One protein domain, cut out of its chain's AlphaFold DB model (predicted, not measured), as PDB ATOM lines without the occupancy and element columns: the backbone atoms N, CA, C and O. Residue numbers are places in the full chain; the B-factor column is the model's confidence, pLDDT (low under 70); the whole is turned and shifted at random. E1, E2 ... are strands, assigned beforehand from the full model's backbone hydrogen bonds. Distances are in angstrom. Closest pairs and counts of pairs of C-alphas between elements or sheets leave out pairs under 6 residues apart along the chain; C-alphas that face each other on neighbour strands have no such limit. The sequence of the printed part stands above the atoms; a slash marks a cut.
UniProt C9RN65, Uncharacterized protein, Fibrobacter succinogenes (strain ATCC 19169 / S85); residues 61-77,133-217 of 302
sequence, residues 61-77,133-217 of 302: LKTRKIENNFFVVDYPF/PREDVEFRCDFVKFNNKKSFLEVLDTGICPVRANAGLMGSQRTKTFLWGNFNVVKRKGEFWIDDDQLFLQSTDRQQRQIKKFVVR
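Overview. This is residues 61 to 77 and 133 to 217 of the 302 residues of an uncharacterized protein of Fibrobacter succinogenes (strain ATCC 19169 / S85) (UniProt C9RN65). Two strongly twisted sheets stand only partly face to face: a large one built round the three long strands E6, E7 and E8, and a small one, E1 E2 E5 E4, that covers part of one of its faces. The long strands make the length of the domain, and E9, at one edge of the large sheet, reaches beyond the small sheet. The printed part has 102 residues, with no named helix and nine named strands, E1 to E9 in order along the chain; the class is all strand. The large sheet has the order E3 E6 E7 E8 E9, and both sheets are antiparallel throughout. The whole is only just compact, close to loose, with a radius of gyration of the C-alphas of 15.0 A, and elongated, with spans of 50 by 29 by 20 A.

Arrangement. E1, residues 62 to 67, and E2, residues 70 to 74, form a hairpin, with N 64 and O 72 within hydrogen-bond range at 2.9 A. E3, residues 137 to 139, comes after the cut and is apart from E2. E4, residues 144 to 147, and E5, residues 152 to 155, form another hairpin, where N 145 and O 154 are 2.8 A apart. E5 is also the antiparallel neighbour of E2, with N 71 and O 153 at 2.8 A, and the small sheet runs E1 E2 E5 E4 with E1 and E4 as edge strands. E6, residues 159 to 170, is the antiparallel neighbour of E3, with N 138 and O 164 at 2.9 A. E6, E7 at residues 175 to 188, E8 at residues 191 to 205 and E9 at residues 210 to 215 form a meander, each strand the antiparallel neighbour of the one before. N 163 and O 181 are 2.8 A apart between E6 and E7, N 180 and O 200 are 2.8 A apart between E7 and E8, and N 203 and O 212 are 2.9 A apart between E8 and E9. The two sheets form a sandwich, two sheets face to face, with 35 pairs of C-alphas within 10 A and their best planes 42 degrees apart. The closest C-alphas of E1 and E8 are those of Thr 63 and Ile 194, 7.3 A apart. Those of E5 and E8 are Val 155 and Phe 192, at 7.4 A. E2 and E8 are near each other, with 5 pairs of C-alphas within 10 A. E9 is apart from E1, E2, E4 and E5.

Along the chain. E1 begins at C-alpha 62, (111.100, 116.858, 138.116), and is 16.1 A long from first to last C-alpha; E2 measures 13.2 A. E3, E4 and E5 are shorter, at 6.8, 10.1 and 9.9 A. E6 runs 31.3 A from C-alpha 159 at (118.059, 132.963, 135.125). E7 is 40.0 A long, and E8, the longest strand with 15 residues, 42.3 A. E9 measures 16.2 A and ends at C-alpha 215, (118.828, 117.462, 120.028).

Size, cuts and confidence. The two C-alphas farthest apart, those of Lys 189 and Gln 207, are 51.1 A apart. Residues 78 to 132 are not printed, and C-alphas 77 and 133 are 10.6 A apart across this cut, which falls in the link from E2 to E3. The links that are printed whole are tight. The mean pLDDT of the printed part is 80.3; 24 residues are under 70, namely 169 to 175, 197 to 199, 203 to 212 and 214 to 217.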
ATOM      1  N   LEU A  61     114.724 116.379 134.987       83.94
ATOM      2  CA  LEU A  61     114.499 116.332 136.424       83.94
ATOM      3  C   LEU A  61     113.086 116.857 136.686       83.94
ATOM      4  O   LEU A  61     112.650 117.812 136.048       83.94
ATOM      5  N   LYS A  62     112.372 116.287 137.656       81.75
ATOM      6  CA  LYS A  62     111.100 116.858 138.116       81.75
ATOM      7  C   LYS A  62     111.353 117.719 139.340       81.75
ATOM      8  O   LYS A  62     112.063 117.303 140.250       81.75
ATOM      9  N   THR A  63     110.759 118.907 139.393       83.88
ATOM     10  CA  THR A  63     110.854 119.779 140.569       83.88
ATOM     11  C   THR A  63     109.490 119.987 141.210       83.88
ATOM     12  O   THR A  63     108.467 120.091 140.533       83.88
ATOM     13  N   ARG A  64     109.455 120.027 142.543       83.94
ATOM     14  CA  ARG A  64     108.251 120.347 143.316       83.94
ATOM     15  C   ARG A  64     108.587 121.393 144.362       83.94
ATOM     16  O   ARG A  64     109.409 121.140 145.237       83.94
ATOM     17  N   LYS A  65     107.924 122.545 144.299       81.00
ATOM     18  CA  LYS A  65     108.072 123.604 145.302       81.00
ATOM     19  C   LYS A  65     107.626 123.096 146.678       81.00
ATOM     20  O   LYS A  65     106.601 122.424 146.779       81.00
ATOM     21  N   ILE A  66     108.411 123.410 147.706       76.88
ATOM     22  CA  ILE A  66     108.062 123.160 149.109       76.88
ATOM     23  C   ILE A  66     107.577 124.478 149.705       76.88
ATOM     24  O   ILE A  66     106.383 124.668 149.899       76.88
ATOM     25  N   GLU A  67     108.501 125.420 149.890       76.62
ATOM     26  CA  GLU A  67     108.261 126.734 150.481       76.62
ATOM     27  C   GLU A  67     109.252 127.748 149.904       76.62
ATOM     28  O   GLU A  67     110.404 127.408 149.626       76.62
ATOM     29  N   ASN A  68     108.820 129.003 149.753       79.50
ATOM     30  CA  ASN A  68     109.655 130.122 149.309       79.50
ATOM     31  C   ASN A  68     110.452 129.807 148.028       79.50
ATOM     32  O   ASN A  68     109.889 129.726 146.935       79.50
ATOM     33  N   ASN A  69     111.765 129.654 148.181       88.50
ATOM     34  CA  ASN A  69     112.757 129.416 147.150       88.50
ATOM     35  C   ASN A  69     113.320 127.979 147.169       88.50
ATOM     36  O   ASN A  69     114.330 127.717 146.517       88.50
ATOM     37  N   PHE A  70     112.681 127.057 147.895       87.06
ATOM     38  CA  PHE A  70     113.102 125.662 148.022       87.06
ATOM     39  C   PHE A  70     112.227 124.704 147.210       87.06
ATOM     40  O   PHE A  70     110.992 124.751 147.251       87.06
ATOM     41  N   PHE A  71     112.885 123.773 146.523       87.44
ATOM     42  CA  PHE A  71     112.263 122.759 145.678       87.44
ATOM     43  C   PHE A  71     112.830 121.375 145.998       87.44
ATOM     44  O   PHE A  71     114.033 121.215 146.201       87.44
ATOM     45  N   VAL A  72     111.974 120.355 146.003       84.12
ATOM     46  CA  VAL A  72     112.404 118.956 145.894       84.12
ATOM     47  C   VAL A  72     112.743 118.668 144.442       84.12
ATOM     48  O   VAL A  72     111.996 119.083 143.555       84.12
ATOM     49  N   VAL A  73     113.829 117.940 144.214       82.12
ATOM     50  CA  VAL A  73     114.231 117.423 142.907       82.12
ATOM     51  C   VAL A  73     114.022 115.913 142.899       82.12
ATOM     52  O   VAL A  73     114.666 115.198 143.661       82.12
ATOM     53  N   ASP A  74     113.140 115.439 142.027       77.75
ATOM     54  CA  ASP A  74     112.972 114.024 141.704       77.75
ATOM     55  C   ASP A  74     113.796 113.708 140.449       77.75
ATOM     56  O   ASP A  74     113.598 114.287 139.372       77.75
ATOM     57  N   TYR A  75     114.765 112.812 140.623       77.94
ATOM     58  CA  TYR A  75     115.647 112.351 139.568       77.94
ATOM     59  C   TYR A  75     115.121 111.019 139.026       77.94
ATOM     60  O   TYR A  75     115.237 110.005 139.719       77.94
ATOM     61  N   PRO A  76     114.573 110.969 137.797       72.25
ATOM     62  CA  PRO A  76     113.886 109.773 137.306       72.25
ATOM     63  C   PRO A  76     114.795 108.545 137.159       72.25
ATOM     64  O   PRO A  76     114.290 107.424 137.135       72.25
ATOM     65  N   PHE A  77     116.114 108.749 137.094       71.31
ATOM     66  CA  PHE A  77     117.119 107.685 137.024       71.31
ATOM     67  C   PHE A  77     117.691 107.304 138.399       71.31
ATOM     68  O   PHE A  77     118.548 106.426 138.480       71.31
ATOM     69  N   PRO A 133     123.266 110.774 143.827       79.56
ATOM     70  CA  PRO A 133     124.728 110.782 143.787       79.56
ATOM     71  C   PRO A 133     125.269 112.085 143.184       79.56
ATOM     72  O   PRO A 133     124.678 112.671 142.278       79.56
ATOM     73  N   ARG A 134     126.399 112.584 143.694       79.00
ATOM     74  CA  ARG A 134     126.916 113.907 143.296       79.00
ATOM     75  C   ARG A 134     127.396 113.956 141.855       79.00
ATOM     76  O   ARG A 134     127.334 115.000 141.221       79.00
ATOM     77  N   GLU A 135     127.887 112.838 141.373       82.50
ATOM     78  CA  GLU A 135     128.334 112.609 140.013       82.50
ATOM     79  C   GLU A 135     127.180 112.553 139.003       82.50
ATOM     80  O   GLU A 135     127.418 112.755 137.809       82.50
ATOM     81  N   ASP A 136     125.951 112.313 139.472       83.94
ATOM     82  CA  ASP A 136     124.811 112.042 138.604       83.94
ATOM     83  C   ASP A 136     124.062 113.293 138.179       83.94
ATOM     84  O   ASP A 136     123.514 113.301 137.083       83.94
ATOM     85  N   VAL A 137     124.043 114.346 138.997       89.12
ATOM     86  CA  VAL A 137     123.371 115.605 138.662       89.12
ATOM     87  C   VAL A 137     124.277 116.783 138.974       89.12
ATOM     88  O   VAL A 137     124.792 116.925 140.082       89.12
ATOM     89  N   GLU A 138     124.431 117.667 137.994       91.75
ATOM     90  CA  GLU A 138     125.230 118.878 138.113       91.75
ATOM     91  C   GLU A 138     124.433 120.095 137.642       91.75
ATOM     92  O   GLU A 138     123.986 120.145 136.498       91.75
ATOM     93  N   PHE A 139     124.305 121.091 138.520       93.44
ATOM     94  CA  PHE A 139     123.757 122.410 138.208       93.44
ATOM     95  C   PHE A 139     124.915 123.371 137.941       93.44
ATOM     96  O   PHE A 139     125.776 123.565 138.801       93.44
ATOM     97  N   ARG A 140     124.950 123.980 136.758       94.88
ATOM     98  CA  ARG A 140     126.061 124.827 136.302       94.88
ATOM     99  C   ARG A 140     125.663 126.293 136.291       94.88
ATOM    100  O   ARG A 140     125.789 126.971 135.276       94.88
ATOM    101  N   CYS A 141     125.183 126.787 137.425       96.12
ATOM    102  CA  CYS A 141     124.898 128.201 137.630       96.12
ATOM    103  C   CYS A 141     125.170 128.626 139.081       96.12
ATOM    104  O   CYS A 141     125.204 127.779 139.970       96.12
ATOM    105  N   ASP A 142     125.380 129.923 139.342       95.75
ATOM    106  CA  ASP A 142     125.701 130.418 140.698       95.75
ATOM    107  C   ASP A 142     124.511 130.941 141.516       95.75
ATOM    108  O   ASP A 142     124.673 131.304 142.681       95.75
ATOM    109  N   PHE A 143     123.315 130.928 140.934       94.94
ATOM    110  CA  PHE A 143     122.063 131.329 141.582       94.94
ATOM    111  C   PHE A 143     121.176 130.133 141.968       94.94
ATOM    112  O   PHE A 143     120.019 130.312 142.343       94.94
ATOM    113  N   VAL A 144     121.716 128.913 141.914       94.94
ATOM    114  CA  VAL A 144     121.064 127.685 142.376       94.94
ATOM    115  C   VAL A 144     122.039 126.894 143.243       94.94
ATOM    116  O   VAL A 144     123.200 126.712 142.884       94.94
ATOM    117  N   LYS A 145     121.567 126.397 144.386       93.88
ATOM    118  CA  LYS A 145     122.318 125.494 145.264       93.88
ATOM    119  C   LYS A 145     121.585 124.171 145.373       93.88
ATOM    120  O   LYS A 145     120.410 124.141 145.720       93.88
ATOM    121  N   PHE A 146     122.291 123.074 145.129       91.94
ATOM    122  CA  PHE A 146     121.722 121.737 145.228       91.94
ATOM    123  C   PHE A 146     122.329 120.965 146.403       91.94
ATOM    124  O   PHE A 146     123.546 120.875 146.559       91.94
ATOM    125  N   ASN A 147     121.463 120.421 147.255       86.62
ATOM    126  CA  ASN A 147     121.817 119.527 148.342       86.62
ATOM    127  C   ASN A 147     121.469 118.093 147.949       86.62
ATOM    128  O   ASN A 147     120.367 117.611 148.204       86.62
ATOM    129  N   ASN A 148     122.457 117.403 147.397       81.62
ATOM    130  CA  ASN A 148     122.357 116.045 146.867       81.62
ATOM    131  C   ASN A 148     121.862 115.020 147.902       81.62
ATOM    132  O   ASN A 148     121.122 114.100 147.571       81.62
ATOM    133  N   LYS A 149     122.219 115.201 149.183       77.62
ATOM    134  CA  LYS A 149     121.815 114.293 150.274       77.62
ATOM    135  C   LYS A 149     120.334 114.405 150.628       77.62
ATOM    136  O   LYS A 149     119.766 113.475 151.191       77.62
ATOM    137  N   LYS A 150     119.746 115.577 150.392       75.56
ATOM    138  CA  LYS A 150     118.333 115.860 150.667       75.56
ATOM    139  C   LYS A 150     117.502 115.973 149.388       75.56
ATOM    140  O   LYS A 150     116.303 116.197 149.496       75.56
ATOM    141  N   SER A 151     118.142 115.869 148.221       80.31
ATOM    142  CA  SER A 151     117.554 116.118 146.903       80.31
ATOM    143  C   SER A 151     116.802 117.455 146.857       80.31
ATOM    144  O   SER A 151     115.697 117.562 146.333       80.31
ATOM    145  N   PHE A 152     117.402 118.488 147.459       85.50
ATOM    146  CA  PHE A 152     116.806 119.816 147.603       85.50
ATOM    147  C   PHE A 152     117.551 120.860 146.798       85.50
ATOM    148  O   PHE A 152     118.773 120.954 146.871       85.50
ATOM    149  N   LEU A 153     116.789 121.688 146.104       90.50
ATOM    150  CA  LEU A 153     117.261 122.838 145.367       90.50
ATOM    151  C   LEU A 153     116.851 124.114 146.099       90.50
ATOM    152  O   LEU A 153     115.673 124.312 146.382       90.50
ATOM    153  N   GLU A 154     117.812 124.980 146.377       94.19
ATOM    154  CA  GLU A 154     117.579 126.350 146.815       94.19
ATOM    155  C   GLU A 154     117.858 127.284 145.638       94.19
ATOM    156  O   GLU A 154     118.949 127.283 145.062       94.19
ATOM    157  N   VAL A 155     116.863 128.087 145.284       94.50
ATOM    158  CA  VAL A 155     116.964 129.115 144.255       94.50
ATOM    159  C   VAL A 155     117.308 130.446 144.914       94.50
ATOM    160  O   VAL A 155     116.648 130.880 145.850       94.50
ATOM    161  N   LEU A 156     118.342 131.120 144.434       94.62
ATOM    162  CA  LEU A 156     118.768 132.414 144.972       94.62
ATOM    163  C   LEU A 156     118.328 133.568 144.075       94.62
ATOM    164  O   LEU A 156     118.111 134.675 144.560       94.62
ATOM    165  N   ASP A 157     118.186 133.305 142.776       94.50
ATOM    166  CA  ASP A 157     117.797 134.302 141.789       94.50
ATOM    167  C   ASP A 157     117.224 133.654 140.518       94.50
ATOM    168  O   ASP A 157     117.184 132.433 140.380       94.50
ATOM    169  N   THR A 158     116.760 134.491 139.598       93.81
ATOM    170  CA  THR A 158     116.257 134.130 138.274       93.81
ATOM    171  C   THR A 158     117.376 133.987 137.246       93.81
ATOM    172  O   THR A 158     118.428 134.620 137.347       93.81
ATOM    173  N   GLY A 159     117.125 133.182 136.219       92.00
ATOM    174  CA  GLY A 159     118.059 132.963 135.125       92.00
ATOM    175  C   GLY A 159     117.916 131.581 134.506       92.00
ATOM    176  O   GLY A 159     117.004 130.823 134.825       92.00
ATOM    177  N   ILE A 160     118.848 131.260 133.616       91.69
ATOM    178  CA  ILE A 160     118.915 129.977 132.919       91.69
ATOM    179  C   ILE A 160     120.042 129.170 133.550       91.69
ATOM    180  O   ILE A 160     121.199 129.593 133.506       91.69
ATOM    181  N   CYS A 161     119.705 128.046 134.173       93.81
ATOM    182  CA  CYS A 161     120.665 127.174 134.831       93.81
ATOM    183  C   CYS A 161     120.865 125.894 134.013       93.81
ATOM    184  O   CYS A 161     119.959 125.063 133.990       93.81
ATOM    185  N   PRO A 162     122.021 125.701 133.361       93.38
ATOM    186  CA  PRO A 162     122.338 124.449 132.700       93.38
ATOM    187  C   PRO A 162     122.412 123.317 133.713       93.38
ATOM    188  O   PRO A 162     122.995 123.463 134.793       93.38
ATOM    189  N   VAL A 163     121.838 122.184 133.345       91.94
ATOM    190  CA  VAL A 163     121.779 120.985 134.166       91.94
ATOM    191  C   VAL A 163     122.282 119.810 133.342       91.94
ATOM    192  O   VAL A 163     121.826 119.585 132.223       91.94
ATOM    193  N   ARG A 164     123.211 119.044 133.917       89.75
ATOM    194  CA  ARG A 164     123.655 117.752 133.387       89.75
ATOM    195  C   ARG A 164     123.144 116.640 134.289       89.75
ATOM    196  O   ARG A 164     123.333 116.721 135.500       89.75
ATOM    197  N   ALA A 165     122.577 115.591 133.706       87.31
ATOM    198  CA  ALA A 165     122.091 114.421 134.424       87.31
ATOM    199  C   ALA A 165     122.598 113.103 133.801       87.31
ATOM    200  O   ALA A 165     122.624 112.953 132.582       87.31
ATOM    201  N   ASN A 166     123.025 112.138 134.613       84.94
ATOM    202  CA  ASN A 166     123.593 110.854 134.184       84.94
ATOM    203  C   ASN A 166     122.525 109.754 134.042       84.94
ATOM    204  O   ASN A 166     122.295 108.978 134.968       84.94
ATOM    205  N   ALA A 167     121.940 109.598 132.858       75.88
ATOM    206  CA  ALA A 167     120.936 108.560 132.596       75.88
ATOM    207  C   ALA A 167     121.471 107.108 132.667       75.88
ATOM    208  O   ALA A 167     120.727 106.160 132.414       75.88
ATOM    209  N   GLY A 168     122.748 106.907 133.011       72.44
ATOM    210  CA  GLY A 168     123.343 105.595 133.224       72.44
ATOM    211  C   GLY A 168     123.711 104.895 131.917       72.44
ATOM    212  O   GLY A 168     124.114 105.530 130.940       72.44
ATOM    213  N   LEU A 169     123.638 103.562 131.923       69.50
ATOM    214  CA  LEU A 169     123.906 102.725 130.753       69.50
ATOM    215  C   LEU A 169     122.584 102.420 130.043       69.50
ATOM    216  O   LEU A 169     121.698 101.811 130.636       69.50
ATOM    217  N   MET A 170     122.462 102.814 128.775       63.00
ATOM    218  CA  MET A 170     121.245 102.630 127.980       63.00
ATOM    219  C   MET A 170     121.494 101.789 126.721       63.00
ATOM    220  O   MET A 170     122.588 101.798 126.153       63.00
ATOM    221  N   GLY A 171     120.446 101.096 126.265       60.09
ATOM    222  CA  GLY A 171     120.460 100.277 125.050       60.09
ATOM    223  C   GLY A 171     121.201  98.943 125.196       60.09
ATOM    224  O   GLY A 171     121.850  98.667 126.206       60.09
ATOM    225  N   SER A 172     121.124  98.112 124.155       54.12
ATOM    226  CA  SER A 172     121.732  96.770 124.119       54.12
ATOM    227  C   SER A 172     123.257  96.781 124.279       54.12
ATOM    228  O   SER A 172     123.836  95.818 124.772       54.12
ATOM    229  N   GLN A 173     123.909  97.887 123.914       56.25
ATOM    230  CA  GLN A 173     125.362  98.058 123.994       56.25
ATOM    231  C   GLN A 173     125.844  98.674 125.318       56.25
ATOM    232  O   GLN A 173     127.045  98.879 125.486       56.25
ATOM    233  N   ARG A 174     124.943  98.944 126.281       65.75
ATOM    234  CA  ARG A 174     125.268  99.604 127.561       65.75
ATOM    235  C   ARG A 174     126.045 100.910 127.351       65.75
ATOM    236  O   ARG A 174     127.119 101.126 127.912       65.75
ATOM    237  N   THR A 175     125.493 101.788 126.530       66.69
ATOM    238  CA  THR A 175     126.094 103.076 126.190       66.69
ATOM    239  C   THR A 175     125.904 104.050 127.346       66.69
ATOM    240  O   THR A 175     124.786 104.197 127.840       66.69
ATOM    241  N   LYS A 176     126.975 104.717 127.796       74.31
ATOM    242  CA  LYS A 176     126.859 105.733 128.850       74.31
ATOM    243  C   LYS A 176     126.158 106.959 128.276       74.31
ATOM    244  O   LYS A 176     126.644 107.524 127.295       74.31
ATOM    245  N   THR A 177     125.064 107.374 128.901       77.06
ATOM    246  CA  THR A 177     124.222 108.465 128.408       77.06
ATOM    247  C   THR A 177     124.122 109.575 129.440       77.06
ATOM    248  O   THR A 177     123.808 109.339 130.604       77.06
ATOM    249  N   PHE A 178     124.355 110.800 128.986       82.75
ATOM    250  CA  PHE A 178     124.089 112.016 129.732       82.75
ATOM    251  C   PHE A 178     122.982 112.808 129.056       82.75
ATOM    252  O   PHE A 178     122.901 112.886 127.828       82.75
ATOM    253  N   LEU A 179     122.155 113.416 129.886       83.25
ATOM    254  CA  LEU A 179     121.150 114.378 129.498       83.25
ATOM    255  C   LEU A 179     121.643 115.765 129.873       83.25
ATOM    256  O   LEU A 179     122.157 115.967 130.972       83.25
ATOM    257  N   TRP A 180     121.461 116.709 128.969       85.12
ATOM    258  CA  TRP A 180     121.691 118.120 129.217       85.12
ATOM    259  C   TRP A 180     120.399 118.874 129.004       85.12
ATOM    260  O   TRP A 180     119.641 118.551 128.094       85.12
ATOM    261  N   GLY A 181     120.171 119.888 129.816       86.56
ATOM    262  CA  GLY A 181     119.046 120.786 129.645       86.56
ATOM    263  C   GLY A 181     119.223 122.055 130.438       86.56
ATOM    264  O   GLY A 181     120.284 122.291 131.019       86.56
ATOM    265  N   ASN A 182     118.184 122.874 130.457       88.94
ATOM    266  CA  ASN A 182     118.188 124.144 131.152       88.94
ATOM    267  C   ASN A 182     116.994 124.237 132.097       88.94
ATOM    268  O   ASN A 182     115.848 124.040 131.714       88.94
ATOM    269  N   PHE A 183     117.258 124.635 133.331       91.06
ATOM    270  CA  PHE A 183     116.226 125.116 134.231       91.06
ATOM    271  C   PHE A 183     116.044 126.615 134.035       91.06
ATOM    272  O   PHE A 183     116.946 127.402 134.338       91.06
ATOM    273  N   ASN A 184     114.866 127.009 133.561       91.50
ATOM    274  CA  ASN A 184     114.467 128.403 133.458       91.50
ATOM    275  C   ASN A 184     113.838 128.829 134.782       91.50
ATOM    276  O   ASN A 184     112.674 128.551 135.076       91.50
ATOM    277  N   VAL A 185     114.637 129.502 135.601       93.38
ATOM    278  CA  VAL A 185     114.210 130.020 136.893       93.38
ATOM    279  C   VAL A 185     113.612 131.404 136.699       93.38
ATOM    280  O   VAL A 185     114.306 132.354 136.333       93.38
ATOM    281  N   VAL A 186     112.321 131.537 136.980       93.31
ATOM    282  CA  VAL A 186     111.569 132.782 136.803       93.31
ATOM    283  C   VAL A 186     110.883 133.194 138.097       93.31
ATOM    284  O   VAL A 186     110.589 132.366 138.957       93.31
ATOM    285  N   LYS A 187     110.592 134.489 138.235       92.81
ATOM    286  CA  LYS A 187     109.822 135.018 139.363       92.81
ATOM    287  C   LYS A 187     108.436 135.436 138.883       92.81
ATOM    288  O   LYS A 187     108.315 136.330 138.049       92.81
ATOM    289  N   ARG A 188     107.382 134.803 139.403       91.19
ATOM    290  CA  ARG A 188     105.978 135.125 139.093       91.19
ATOM    291  C   ARG A 188     105.258 135.472 140.386       91.19
ATOM    292  O   ARG A 188     105.280 134.691 141.331       91.19
ATOM    293  N   LYS A 189     104.627 136.651 140.430       89.62
ATOM    294  CA  LYS A 189     103.885 137.151 141.608       89.62
ATOM    295  C   LYS A 189     104.695 137.086 142.918       89.62
ATOM    296  O   LYS A 189     104.167 136.735 143.962       89.62
ATOM    297  N   GLY A 190     105.988 137.407 142.855       86.75
ATOM    298  CA  GLY A 190     106.874 137.411 144.027       86.75
ATOM    299  C   GLY A 190     107.518 136.061 144.362       86.75
ATOM    300  O   GLY A 190     108.454 136.036 145.157       86.75
ATOM    301  N   GLU A 191     107.110 134.975 143.710       89.62
ATOM    302  CA  GLU A 191     107.585 133.622 143.999       89.62
ATOM    303  C   GLU A 191     108.453 133.056 142.875       89.62
ATOM    304  O   GLU A 191     108.237 133.371 141.703       89.62
ATOM    305  N   PHE A 192     109.405 132.190 143.223       91.81
ATOM    306  CA  PHE A 192     110.208 131.471 142.238       91.81
ATOM    307  C   PHE A 192     109.442 130.292 141.635       91.81
ATOM    308  O   PHE A 192     108.720 129.577 142.331       91.81
ATOM    309  N   TRP A 193     109.657 130.083 140.340       91.44
ATOM    310  CA  TRP A 193     109.176 128.954 139.553       91.44
ATOM    311  C   TRP A 193     110.326 128.422 138.703       91.44
ATOM    312  O   TRP A 193     111.185 129.193 138.274       91.44
ATOM    313  N   ILE A 194     110.330 127.111 138.476       90.88
ATOM    314  CA  ILE A 194     111.302 126.436 137.622       90.88
ATOM    315  C   ILE A 194     110.520 125.801 136.485       90.88
ATOM    316  O   ILE A 194     109.762 124.858 136.708       90.88
ATOM    317  N   ASP A 195     110.711 126.336 135.289       87.44
ATOM    318  CA  ASP A 195     110.232 125.718 134.063       87.44
ATOM    319  C   ASP A 195     111.396 124.879 133.498       87.44
ATOM    320  O   ASP A 195     112.497 125.401 133.296       87.44
ATOM    321  N   ASP A 196     111.192 123.572 133.310       75.50
ATOM    322  CA  ASP A 196     112.194 122.697 132.682       75.50
ATOM    323  C   ASP A 196     112.180 122.939 131.172       75.50
ATOM    324  O   ASP A 196     111.136 122.831 130.522       75.50
ATOM    325  N   ASP A 197     113.333 123.295 130.619       66.38
ATOM    326  CA  ASP A 197     113.505 123.558 129.205       66.38
ATOM    327  C   ASP A 197     114.600 122.640 128.658       66.38
ATOM    328  O   ASP A 197     115.801 122.892 128.748       66.38
ATOM    329  N   GLN A 198     114.097 121.599 127.997       62.47
ATOM    330  CA  GLN A 198     114.718 120.882 126.888       62.47
ATOM    331  C   GLN A 198     115.833 119.910 127.238       62.47
ATOM    332  O   GLN A 198     116.680 120.130 128.088       62.47
ATOM    333  N   LEU A 199     115.811 118.806 126.497       65.38
ATOM    334  CA  LEU A 199     116.703 117.678 126.645       65.38
ATOM    335  C   LEU A 199     117.604 117.604 125.411       65.38
ATOM    336  O   LEU A 199     117.142 117.552 124.269       65.38
ATOM    337  N   PHE A 200     118.896 117.537 125.649       72.19
ATOM    338  CA  PHE A 200     119.893 117.080 124.708       72.19
ATOM    339  C   PHE A 200     120.466 115.777 125.251       72.19
ATOM    340  O   PHE A 200     120.856 115.700 126.415       72.19
ATOM    341  N   LEU A 201     120.507 114.742 124.418       74.12
ATOM    342  CA  LEU A 201     121.126 113.474 124.778       74.12
ATOM    343  C   LEU A 201     122.531 113.424 124.197       74.12
ATOM    344  O   LEU A 201     122.706 113.487 122.980       74.12
ATOM    345  N   GLN A 202     123.516 113.229 125.064       72.56
ATOM    346  CA  GLN A 202     124.847 112.814 124.661       72.56
ATOM    347  C   GLN A 202     125.063 111.373 125.083       72.56
ATOM    348  O   GLN A 202     125.075 111.059 126.272       72.56
ATOM    349  N   SER A 203     125.277 110.497 124.112       67.94
ATOM    350  CA  SER A 203     125.656 109.116 124.369       67.94
ATOM    351  C   SER A 203     127.096 108.883 123.927       67.94
ATOM    352  O   SER A 203     127.543 109.363 122.883       67.94
ATOM    353  N   THR A 204     127.859 108.196 124.770       66.12
ATOM    354  CA  THR A 204     129.240 107.811 124.483       66.12
ATOM    355  C   THR A 204     129.311 106.302 124.398       66.12
ATOM    356  O   THR A 204     129.232 105.600 125.414       66.12
ATOM    357  N   ASP A 205     129.469 105.804 123.177       60.00
ATOM    358  CA  ASP A 205     129.742 104.395 122.945       60.00
ATOM    359  C   ASP A 205     131.223 104.132 123.229       60.00
ATOM    360  O   ASP A 205     132.115 104.607 122.522       60.00
ATOM    361  N   ARG A 206     131.496 103.383 124.302       54.81
ATOM    362  CA  ARG A 206     132.865 103.030 124.698       54.81
ATOM    363  C   ARG A 206     133.530 102.054 123.728       54.81
ATOM    364  O   ARG A 206     134.756 102.045 123.670       54.81
ATOM    365  N   GLN A 207     132.762 101.257 122.986       57.28
ATOM    366  CA  GLN A 207     133.300 100.302 122.017       57.28
ATOM    367  C   GLN A 207     133.693 101.004 120.716       57.28
ATOM    368  O   GLN A 207     134.757 100.723 120.169       57.28
ATOM    369  N   GLN A 208     132.887 101.965 120.258       56.97
ATOM    370  CA  GLN A 208     133.138 102.684 119.002       56.97
ATOM    371  C   GLN A 208     133.860 104.030 119.175       56.97
ATOM    372  O   GLN A 208     134.227 104.653 118.183       56.97
ATOM    373  N   ARG A 209     134.072 104.495 120.418       58.88
ATOM    374  CA  ARG A 209     134.616 105.831 120.750       58.88
ATOM    375  C   ARG A 209     133.869 106.982 120.059       58.88
ATOM    376  O   ARG A 209     134.438 108.047 119.839       58.88
ATOM    377  N   GLN A 210     132.599 106.777 119.723       61.25
ATOM    378  CA  GLN A 210     131.767 107.789 119.083       61.25
ATOM    379  C   GLN A 210     130.926 108.519 120.128       61.25
ATOM    380  O   GLN A 210     130.318 107.901 121.007       61.25
ATOM    381  N   ILE A 211     130.877 109.843 119.998       66.25
ATOM    382  CA  ILE A 211     129.962 110.702 120.743       66.25
ATOM    383  C   ILE A 211     128.782 110.991 119.821       66.25
ATOM    384  O   ILE A 211     128.955 111.603 118.768       66.25
ATOM    385  N   LYS A 212     127.583 110.550 120.205       68.56
ATOM    386  CA  LYS A 212     126.348 110.891 119.495       68.56
ATOM    387  C   LYS A 212     125.584 111.931 120.295       68.56
ATOM    388  O   LYS A 212     125.369 111.766 121.494       68.56
ATOM    389  N   LYS A 213     125.194 112.998 119.606       70.12
ATOM    390  CA  LYS A 213     124.480 114.152 120.144       70.12
ATOM    391  C   LYS A 213     123.096 114.182 119.485       70.12
ATOM    392  O   LYS A 213     123.015 114.290 118.264       70.12
ATOM    393  N   PHE A 214     122.026 114.022 120.261       69.44
ATOM    394  CA  PHE A 214     120.646 114.118 119.772       69.44
ATOM    395  C   PHE A 214     119.945 115.298 120.436       69.44
ATOM    396  O   PHE A 214     119.829 115.366 121.662       69.44
ATOM    397  N   VAL A 215     119.487 116.229 119.608       63.59
ATOM    398  CA  VAL A 215     118.828 117.462 120.028       63.59
ATOM    399  C   VAL A 215     117.317 117.261 119.904       63.59
ATOM    400  O   VAL A 215     116.808 117.086 118.803       63.59
ATOM    401  N   VAL A 216     116.582 117.289 121.021       62.66
ATOM    402  CA  VAL A 216     115.117 117.081 121.011       62.66
ATOM    403  C   VAL A 216     114.360 118.355 120.591       62.66
ATOM    404  O   VAL A 216     113.198 118.294 120.190       62.66
ATOM    405  N   ARG A 217     114.996 119.534 120.663       65.38
ATOM    406  CA  ARG A 217     114.364 120.825 120.359       65.38
ATOM    407  C   ARG A 217     115.205 121.736 119.483       65.38
ATOM    408  O   ARG A 217     116.416 121.824 119.591       65.38
TER     409      ARG A 217